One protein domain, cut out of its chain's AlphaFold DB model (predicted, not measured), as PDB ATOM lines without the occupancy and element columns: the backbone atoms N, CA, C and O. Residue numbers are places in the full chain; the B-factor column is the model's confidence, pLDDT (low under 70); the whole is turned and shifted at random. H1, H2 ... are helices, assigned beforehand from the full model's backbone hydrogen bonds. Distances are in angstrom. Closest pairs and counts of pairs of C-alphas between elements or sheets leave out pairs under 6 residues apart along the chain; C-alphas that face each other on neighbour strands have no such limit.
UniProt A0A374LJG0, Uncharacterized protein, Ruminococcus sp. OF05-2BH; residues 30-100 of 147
ATOM      1  N   ASP A  30     255.240 261.307 172.761       81.44
ATOM      2  CA  ASP A  30     253.951 261.227 172.109       81.44
ATOM      3  C   ASP A  30     252.911 261.864 173.055       81.44
ATOM      4  O   ASP A  30     252.793 261.423 174.206       81.44
ATOM      5  N   PRO A  31     252.200 262.926 172.632       85.62
ATOM      6  CA  PRO A  31     251.295 263.655 173.512       85.62
ATOM      7  C   PRO A  31     250.213 262.751 174.116       85.62
ATOM      8  O   PRO A  31     249.728 263.034 175.210       85.62
ATOM      9  N   TYR A  32     249.864 261.638 173.460       87.62
ATOM     10  CA  TYR A  32     248.935 260.657 174.017       87.62
ATOM     11  C   TYR A  32     249.581 259.775 175.089       87.62
ATOM     12  O   TYR A  32     248.925 259.444 176.076       87.62
ATOM     13  N   GLN A  33     250.867 259.442 174.952       89.81
ATOM     14  CA  GLN A  33     251.601 258.704 175.980       89.81
ATOM     15  C   GLN A  33     251.731 259.534 177.263       89.81
ATOM     16  O   GLN A  33     251.499 259.014 178.350       89.81
ATOM     17  N   ALA A  34     251.980 260.844 177.149       90.44
ATOM     18  CA  ALA A  34     252.019 261.738 178.309       90.44
ATOM     19  C   ALA A  34     250.671 261.794 179.058       90.44
ATOM     20  O   ALA A  34     250.635 261.848 180.292       90.44
ATOM     21  N   VAL A  35     249.548 261.747 178.327       91.25
ATOM     22  CA  VAL A  35     248.205 261.633 178.919       91.25
ATOM     23  C   VAL A  35     248.039 260.299 179.648       91.25
ATOM     24  O   VAL A  35     247.553 260.281 180.780       91.25
ATOM     25  N   ILE A  36     248.459 259.194 179.034       91.56
ATOM     26  CA  ILE A  36     248.400 257.858 179.637       91.56
ATOM     27  C   ILE A  36     249.216 257.807 180.934       91.56
ATOM     28  O   ILE A  36     248.683 257.422 181.974       91.56
ATOM     29  N   ASP A  37     250.464 258.274 180.915       91.81
ATOM     30  CA  ASP A  37     251.353 258.257 182.081       91.81
ATOM     31  C   ASP A  37     250.786 259.097 183.235       91.81
ATOM     32  O   ASP A  37     250.828 258.701 184.408       91.81
ATOM     33  N   LYS A  38     250.190 260.250 182.904       93.19
ATOM     34  CA  LYS A  38     249.480 261.103 183.860       93.19
ATOM     35  C   LYS A  38     248.309 260.360 184.509       93.19
ATOM     36  O   LYS A  38     248.187 260.390 185.734       93.19
ATOM     37  N   LEU A  39     247.470 259.689 183.718       91.56
ATOM     38  CA  LEU A  39     246.305 258.953 184.221       91.56
ATOM     39  C   LEU A  39     246.704 257.718 185.036       91.56
ATOM     40  O   LEU A  39     246.115 257.475 186.089       91.56
ATOM     41  N   ASN A  40     247.739 256.993 184.614       92.75
ATOM     42  CA  ASN A  40     248.305 255.873 185.363       92.75
ATOM     43  C   ASN A  40     248.772 256.304 186.748       92.75
ATOM     44  O   ASN A  40     248.453 255.660 187.745       92.75
ATOM     45  N   LYS A  41     249.460 257.446 186.833       93.19
ATOM     46  CA  LYS A  41     249.888 258.011 188.113       93.19
ATOM     47  C   LYS A  41     248.713 258.461 188.984       93.19
ATOM     48  O   LYS A  41     248.753 258.269 190.196       93.19
ATOM     49  N   GLU A  42     247.698 259.084 188.394       92.88
ATOM     50  CA  GLU A  42     246.563 259.650 189.131       92.88
ATOM     51  C   GLU A  42     245.623 258.578 189.688       92.88
ATOM     52  O   GLU A  42     245.239 258.639 190.854       92.88
ATOM     53  N   TYR A  43     245.286 257.581 188.873       89.50
ATOM     54  CA  TYR A  43     244.349 256.521 189.241       89.50
ATOM     55  C   TYR A  43     245.045 255.229 189.692       89.50
ATOM     56  O   TYR A  43     244.365 254.255 190.004       89.50
ATOM     57  N   SER A  44     246.384 255.219 189.774       90.75
ATOM     58  CA  SER A  44     247.195 254.021 190.062       90.75
ATOM     59  C   SER A  44     246.867 252.863 189.112       90.75
ATOM     60  O   SER A  44     246.603 251.738 189.533       90.75
ATOM     61  N   MET A  45     246.836 253.181 187.821       88.12
ATOM     62  CA  MET A  45     246.518 252.263 186.731       88.12
ATOM     63  C   MET A  45     247.764 251.937 185.901       88.12
ATOM     64  O   MET A  45     248.799 252.582 186.052       88.12
ATOM     65  N   ASP A  46     247.643 250.935 185.034       90.44
ATOM     66  CA  ASP A  46     248.693 250.491 184.112       90.44
ATOM     67  C   ASP A  46     248.100 250.352 182.702       90.44
ATOM     68  O   ASP A  46     247.845 249.260 182.201       90.44
ATOM     69  N   ILE A  47     247.725 251.493 182.119       87.62
ATOM     70  CA  ILE A  47     247.333 251.601 180.713       87.62
ATOM     71  C   ILE A  47     248.594 251.832 179.883       87.62
ATOM     72  O   ILE A  47     249.412 252.685 180.213       87.62
ATOM     73  N   HIS A  48     248.706 251.171 178.742       89.31
ATOM     74  CA  HIS A  48     249.715 251.469 177.733       89.31
ATOM     75  C   HIS A  48     249.157 251.208 176.336       89.31
ATOM     76  O   HIS A  48     248.151 250.515 176.157       89.31
ATOM     77  N   PHE A  49     249.809 251.774 175.324       86.06
ATOM     78  CA  PHE A  49     249.566 251.338 173.957       86.06
ATOM     79  C   PHE A  49     250.103 249.924 173.759       86.06
ATOM     80  O   PHE A  49     251.199 249.610 174.219       86.06
ATOM     81  N   MET A  50     249.350 249.097 173.031       83.62
ATOM     82  CA  MET A  50     249.747 247.717 172.755       83.62
ATOM     83  C   MET A  50     251.151 247.641 172.157       83.62
ATOM     84  O   MET A  50     251.456 248.304 171.160       83.62
ATOM     85  N   ASN A  51     251.978 246.770 172.730       85.00
ATOM     86  CA  ASN A  51     253.254 246.407 172.128       85.00
ATOM     87  C   ASN A  51     253.047 245.410 170.966       85.00
ATOM     88  O   ASN A  51     251.944 244.920 170.718       85.00
ATOM     89  N   SER A  52     254.107 245.090 170.222       78.81
ATOM     90  CA  SER A  52     253.998 244.205 169.053       78.81
ATOM     91  C   SER A  52     253.560 242.774 169.387       78.81
ATOM     92  O   SER A  52     252.914 242.133 168.562       78.81
ATOM     93  N   GLU A  53     253.897 242.261 170.573       83.19
ATOM     94  CA  GLU A  53     253.502 240.914 171.009       83.19
ATOM     95  C   GLU A  53     252.016 240.873 171.390       83.19
ATOM     96  O   GLU A  53     251.277 239.989 170.950       83.19
ATOM     97  N   GLU A  54     251.554 241.876 172.135       78.94
ATOM     98  CA  GLU A  54     250.144 242.071 172.485       78.94
ATOM     99  C   GLU A  54     249.292 242.290 171.236       78.94
ATOM    100  O   GLU A  54     248.206 241.725 171.108       78.94
ATOM    101  N   PHE A  55     249.814 243.038 170.266       78.44
ATOM    102  CA  PHE A  55     249.148 243.237 168.988       78.44
ATOM    103  C   PHE A  55     248.920 241.912 168.245       78.44
ATOM    104  O   PHE A  55     247.848 241.702 167.679       78.44
ATOM    105  N   CYS A  56     249.882 240.984 168.274       76.06
ATOM    106  CA  CYS A  56     249.712 239.656 167.676       76.06
ATOM    107  C   CYS A  56     248.678 238.798 168.418       76.06
ATOM    108  O   CYS A  56     247.933 238.060 167.774       76.06
ATOM    109  N   ALA A  57     248.613 238.893 169.748       79.88
ATOM    110  CA  ALA A  57     247.674 238.120 170.560       79.88
ATOM    111  C   ALA A  57     246.221 238.596 170.405       79.88
ATOM    112  O   ALA A  57     245.297 237.781 170.382       79.88
ATOM    113  N   TYR A  58     246.023 239.907 170.268       69.94
ATOM    114  CA  TYR A  58     244.701 240.534 170.233       69.94
ATOM    115  C   TYR A  58     244.288 241.037 168.845       69.94
ATOM    116  O   TYR A  58     243.249 241.686 168.741       69.94
ATOM    117  N   SER A  59     245.083 240.723 167.809       62.31
ATOM    118  CA  SER A  59     244.948 241.109 166.395       62.31
ATOM    119  C   SER A  59     243.541 241.575 166.016       62.31
ATOM    120  O   SER A  59     242.690 240.781 165.606       62.31
ATOM    121  N   MET A  60     243.300 242.882 166.119       64.00
ATOM    122  CA  MET A  60     242.061 243.486 165.641       64.00
ATOM    123  C   MET A  60     242.200 243.794 164.148       64.00
ATOM    124  O   MET A  60     243.198 244.368 163.718       64.00
ATOM    125  N   GLU A  61     241.183 243.461 163.349       61.41
ATOM    126  CA  GLU A  61     241.183 243.682 161.889       61.41
ATOM    127  C   GLU A  61     241.325 245.159 161.480       61.41
ATOM    128  O   GLU A  61     241.613 245.456 160.319       61.41
ATOM    129  N   LYS A  62     241.100 246.107 162.400       63.47
ATOM    130  CA  LYS A  62     241.137 247.543 162.112       63.47
ATOM    131  C   LYS A  62     241.883 248.303 163.195       63.47
ATOM    132  O   LYS A  62     241.415 248.408 164.325       63.47
ATOM    133  N   GLN A  63     242.998 248.911 162.807       62.97
ATOM    134  CA  GLN A  63     243.595 250.003 163.567       62.97
ATOM    135  C   GLN A  63     242.708 251.239 163.391       62.97
ATOM    136  O   GLN A  63     242.546 251.742 162.276       62.97
ATOM    137  N   GLN A  64     242.109 251.722 164.476       62.19
ATOM    138  CA  GLN A  64     241.511 253.051 164.471       62.19
ATOM    139  C   GLN A  64     242.639 254.071 164.568       62.19
ATOM    140  O   GLN A  64     243.419 254.067 165.517       62.19
ATOM    141  N   LYS A  65     242.745 254.935 163.557       66.88
ATOM    142  CA  LYS A  65     243.549 256.146 163.688       66.88
ATOM    143  C   LYS A  65     242.875 257.038 164.722       66.88
ATOM    144  O   LYS A  65     241.674 257.272 164.628       66.88
ATOM    145  N   ILE A  66     243.659 257.522 165.673       69.38
ATOM    146  CA  ILE A  66     243.227 258.540 166.625       69.38
ATOM    147  C   ILE A  66     243.126 259.851 165.835       69.38
ATOM    148  O   ILE A  66     244.147 260.362 165.375       69.38
ATOM    149  N   ASP A  67     241.907 260.342 165.595       76.38
ATOM    150  CA  ASP A  67     241.656 261.633 164.925       76.38
ATOM    151  C   ASP A  67     241.281 262.764 165.898       76.38
ATOM    152  O   ASP A  67     241.078 263.903 165.481       76.38
ATOM    153  N   ILE A  68     241.224 262.445 167.190       82.69
ATOM    154  CA  ILE A  68     240.852 263.345 168.284       82.69
ATOM    155  C   ILE A  68     242.079 264.030 168.875       82.69
ATOM    156  O   ILE A  68     243.187 263.517 168.755       82.69
ATOM    157  N   THR A  69     241.906 265.172 169.541       90.62
ATOM    158  CA  THR A  69     243.034 265.852 170.196       90.62
ATOM    159  C   THR A  69     243.431 265.150 171.506       90.62
ATOM    160  O   THR A  69     242.603 264.459 172.110       90.62
ATOM    161  N   PRO A  70     244.671 265.324 171.999       86.25
ATOM    162  CA  PRO A  70     245.103 264.761 173.281       86.25
ATOM    163  C   PRO A  70     244.224 265.173 174.473       86.25
ATOM    164  O   PRO A  70     244.013 264.379 175.388       86.25
ATOM    165  N   GLU A  71     243.663 266.385 174.461       88.31
ATOM    166  CA  GLU A  71     242.761 266.870 175.513       88.31
ATOM    167  C   GLU A  71     241.416 266.139 175.496       88.31
ATOM    168  O   GLU A  71     240.878 265.779 176.545       88.31
ATOM    169  N   GLU A  72     240.866 265.902 174.302       89.69
ATOM    170  CA  GLU A  72     239.627 265.142 174.135       89.69
ATOM    171  C   GLU A  72     239.833 263.662 174.478       89.69
ATOM    172  O   GLU A  72     238.993 263.051 175.143       89.69
ATOM    173  N   PHE A  73     240.996 263.115 174.123       90.75
ATOM    174  CA  PHE A  73     241.422 261.779 174.522       90.75
ATOM    175  C   PHE A  73     241.508 261.635 176.048       90.75
ATOM    176  O   PHE A  73     240.928 260.700 176.604       90.75
ATOM    177  N   GLU A  74     242.150 262.584 176.742       91.81
ATOM    178  CA  GLU A  74     242.222 262.586 178.209       91.81
ATOM    179  C   GLU A  74     240.824 262.624 178.835       91.81
ATOM    180  O   GLU A  74     240.525 261.850 179.749       91.81
ATOM    181  N   LYS A  75     239.955 263.514 178.344       92.69
ATOM    182  CA  LYS A  75     238.594 263.657 178.867       92.69
ATOM    183  C   LYS A  75     237.801 262.356 178.725       92.69
ATOM    184  O   LYS A  75     237.186 261.917 179.696       92.69
ATOM    185  N   ASN A  76     237.858 261.727 177.552       90.25
ATOM    186  CA  ASN A  76     237.162 260.470 177.286       90.25
ATOM    187  C   ASN A  76     237.670 259.339 178.199       90.25
ATOM    188  O   ASN A  76     236.873 258.631 178.813       90.25
ATOM    189  N   LEU A  77     238.990 259.212 178.372       90.44
ATOM    190  CA  LEU A  77     239.559 258.217 179.285       90.44
ATOM    191  C   LEU A  77     239.118 258.438 180.735       90.44
ATOM    192  O   LEU A  77     238.740 257.485 181.415       90.44
ATOM    193  N   ARG A  78     239.106 259.686 181.215       92.75
ATOM    194  CA  ARG A  78     238.631 260.003 182.571       92.75
ATOM    195  C   ARG A  78     237.167 259.635 182.773       92.75
ATOM    196  O   ARG A  78     236.831 259.054 183.803       92.75
ATOM    197  N   GLU A  79     236.308 259.954 181.808       92.75
ATOM    198  CA  GLU A  79     234.889 259.583 181.856       92.75
ATOM    199  C   GLU A  79     234.718 258.058 181.941       92.75
ATOM    200  O   GLU A  79     233.985 257.572 182.804       92.75
ATOM    201  N   GLN A  80     235.462 257.296 181.132       88.81
ATOM    202  CA  GLN A  80     235.435 255.831 181.170       88.81
ATOM    203  C   GLN A  80     235.924 255.257 182.505       88.81
ATOM    204  O   GLN A  80     235.313 254.326 183.028       88.81
ATOM    205  N   ILE A  81     236.991 255.814 183.089       90.06
ATOM    206  CA  ILE A  81     237.515 255.379 184.394       90.06
ATOM    207  C   ILE A  81     236.481 255.617 185.501       90.06
ATOM    208  O   ILE A  81     236.253 254.746 186.343       90.06
ATOM    209  N   ILE A  82     235.835 256.786 185.507       92.06
ATOM    210  CA  ILE A  82     234.815 257.130 186.506       92.06
ATOM    211  C   ILE A  82     233.617 256.185 186.400       92.06
ATOM    212  O   ILE A  82     233.171 255.645 187.417       92.06
ATOM    213  N   GLU A  83     233.125 255.945 185.185       92.25
ATOM    214  CA  GLU A  83     231.994 255.043 184.967       92.25
ATOM    215  C   GLU A  83     232.350 253.596 185.338       92.25
ATOM    216  O   GLU A  83     231.560 252.906 185.984       92.25
ATOM    217  N   ASN A  84     233.571 253.146 185.031       91.00
ATOM    218  CA  ASN A  84     234.044 251.822 185.429       91.00
ATOM    219  C   ASN A  84     234.092 251.667 186.956       91.00
ATOM    220  O   ASN A  84     233.589 250.682 187.495       91.00
ATOM    221  N   ASN A  85     234.620 252.664 187.668       89.56
ATOM    222  CA  ASN A  85     234.664 252.658 189.131       89.56
ATOM    223  C   ASN A  85     233.263 252.634 189.752       89.56
ATOM    224  O   ASN A  85     233.039 251.954 190.756       89.56
ATOM    225  N   ARG A  86     232.300 253.333 189.142       91.81
ATOM    226  CA  ARG A  86     230.897 253.265 189.552       91.81
ATOM    227  C   ARG A  86     230.322 251.864 189.348       91.81
ATOM    228  O   ARG A  86     229.749 251.308 190.283       91.81
ATOM    229  N   ALA A  87     230.505 251.283 188.163       92.19
ATOM    230  CA  ALA A  87     230.040 249.934 187.859       92.19
ATOM    231  C   ALA A  87     230.661 248.894 188.806       92.19
ATOM    232  O   ALA A  87     229.963 248.004 189.292       92.19
ATOM    233  N   LYS A  88     231.948 249.046 189.137       92.50
ATOM    234  CA  LYS A  88     232.643 248.211 190.119       92.50
ATOM    235  C   LYS A  88     232.014 248.326 191.507       92.50
ATOM    236  O   LYS A  88     231.698 247.305 192.104       92.50
ATOM    237  N   ALA A  89     231.742 249.538 191.989       92.44
ATOM    238  CA  ALA A  89     231.084 249.733 193.282       92.44
ATOM    239  C   ALA A  89     229.667 249.125 193.326       92.44
ATOM    240  O   ALA A  89     229.254 248.563 194.343       92.44
ATOM    241  N   GLU A  90     228.912 249.215 192.228       90.88
ATOM    242  CA  GLU A  90     227.600 248.575 192.111       90.88
ATOM    243  C   GLU A  90     227.712 247.041 192.111       90.88
ATOM    244  O   GLU A  90     226.926 246.371 192.792       90.88
ATOM    245  N   ALA A  91     228.708 246.486 191.416       90.00
ATOM    246  CA  ALA A  91     228.997 245.056 191.406       90.00
ATOM    247  C   ALA A  91     229.408 244.548 192.795       90.00
ATOM    248  O   ALA A  91     228.828 243.575 193.274       90.00
ATOM    249  N   ASP A  92     230.316 245.244 193.479       91.81
ATOM    250  CA  ASP A  92     230.775 244.890 194.826       91.81
ATOM    251  C   ASP A  92     229.610 244.914 195.828       91.81
ATOM    252  O   ASP A  92     229.445 243.997 196.636       91.81
ATOM    253  N   LYS A  93     228.722 245.913 195.730       91.44
ATOM    254  CA  LYS A  93     227.501 245.976 196.546       91.44
ATOM    255  C   LYS A  93     226.582 244.781 196.288       91.44
ATOM    256  O   LYS A  93     226.014 244.231 197.231       91.44
ATOM    257  N   LYS A  94     226.398 244.398 195.023       88.00
ATOM    258  CA  LYS A  94     225.564 243.247 194.648       88.00
ATOM    259  C   LYS A  94     226.183 241.930 195.087       88.00
ATOM    260  O   LYS A  94     225.450 241.045 195.518       88.00
ATOM    261  N   PHE A  95     227.504 241.825 195.028       85.56
ATOM    262  CA  PHE A  95     228.239 240.665 195.502       85.56
ATOM    263  C   PHE A  95     228.080 240.495 197.016       85.56
ATOM    264  O   PHE A  95     227.650 239.438 197.462       85.56
ATOM    265  N   ALA A  96     228.263 241.568 197.792       86.06
ATOM    266  CA  ALA A  96     228.020 241.555 199.234       86.06
ATOM    267  C   ALA A  96     226.552 241.232 199.588       86.06
ATOM    268  O   ALA A  96     226.278 240.521 200.552       86.06
ATOM    269  N   GLU A  97     225.587 241.726 198.800       82.19
ATOM    270  CA  GLU A  97     224.165 241.391 198.968       82.19
ATOM    271  C   GLU A  97     223.885 239.899 198.710       82.19
ATOM    272  O   GLU A  97     223.018 239.319 199.365       82.19
ATOM    273  N   LEU A  98     224.588 239.283 197.757       79.00
ATOM    274  CA  LEU A  98     224.480 237.854 197.462       79.00
ATOM    275  C   LEU A  98     225.163 236.997 198.531       79.00
ATOM    276  O   LEU A  98     224.564 236.019 198.956       79.00
ATOM    277  N   GLU A  99     226.353 237.373 199.005       77.88
ATOM    278  CA  GLU A  99     227.047 236.655 200.085       77.88
ATOM    279  C   GLU A  99     226.256 236.665 201.399       77.88
ATOM    280  O   GLU A  99     226.268 235.688 202.142       77.88
ATOM    281  N   ALA A 100     225.537 237.754 201.687       76.44
ATOM    282  CA  ALA A 100     224.709 237.860 202.886       76.44
ATOM    283  C   ALA A 100     223.405 237.047 202.813       76.44
ATOM    284  O   ALA A 100     222.754 236.832 203.840       76.44
TER     285      ALA A 100
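This is residues 30 to 100 of the 147 residues of an uncharacterized protein of Ruminococcus sp. OF05-2BH (UniProt A0A374LJG0). A short helix, H1, packs side by side on the first part of one long helix, H3, whose residues 83 to 99 stick out as a bare arm. Between them the backbone makes a wide loop out to the small helix H2, which packs on neither, and back to the beginning of H3. The printed part has 71 residues with three named helices, in the order H1, H2, H3, and no named strand; the class is all helix. The whole is loose, with a radius of gyration of the C-alphas of 15.9 A, and elongated, spanning 47 by 29 by 20 A.

H1, residues 31 to 43, touches H3, residues 70 to 99, and H3 touches H1 with its residues 70 to 78 alone. Their closest C-alphas, those of Tyr 32 and Pro 70, are 5.7 A apart. The two run the same way at a shallow tilt of 30 degrees. H2, residues 52 to 58, is apart from H1 and from H3. In H1, H2 and H3 every O i to N i+4 pair is within hydrogen-bond range.

H1 begins at C-alpha 31, (251.295, 263.655, 173.512), and is 18.6 A long from first to last C-alpha. H2 begins at C-alpha 52, (253.998, 244.205, 169.053), and measures 10.1 A. H3, 30 residues and 42.8 A, ends at C-alpha 99, (227.047, 236.655, 200.085).

The two C-alphas farthest apart, those of Asp 30 and Ala 100, are 48.5 A from each other. Residues 51 to 57, 59 to 65 and 83 to 100 stand free; the body without them spans 26 by 22 by 22 A. The printed part has no cut. The link from H1 to H2 is short, and that from H2 to H3 is long, with 11 residues. The mean pLDDT of the printed part is 84.9, and the model's confidence is low, under 70, at residues 58 to 66.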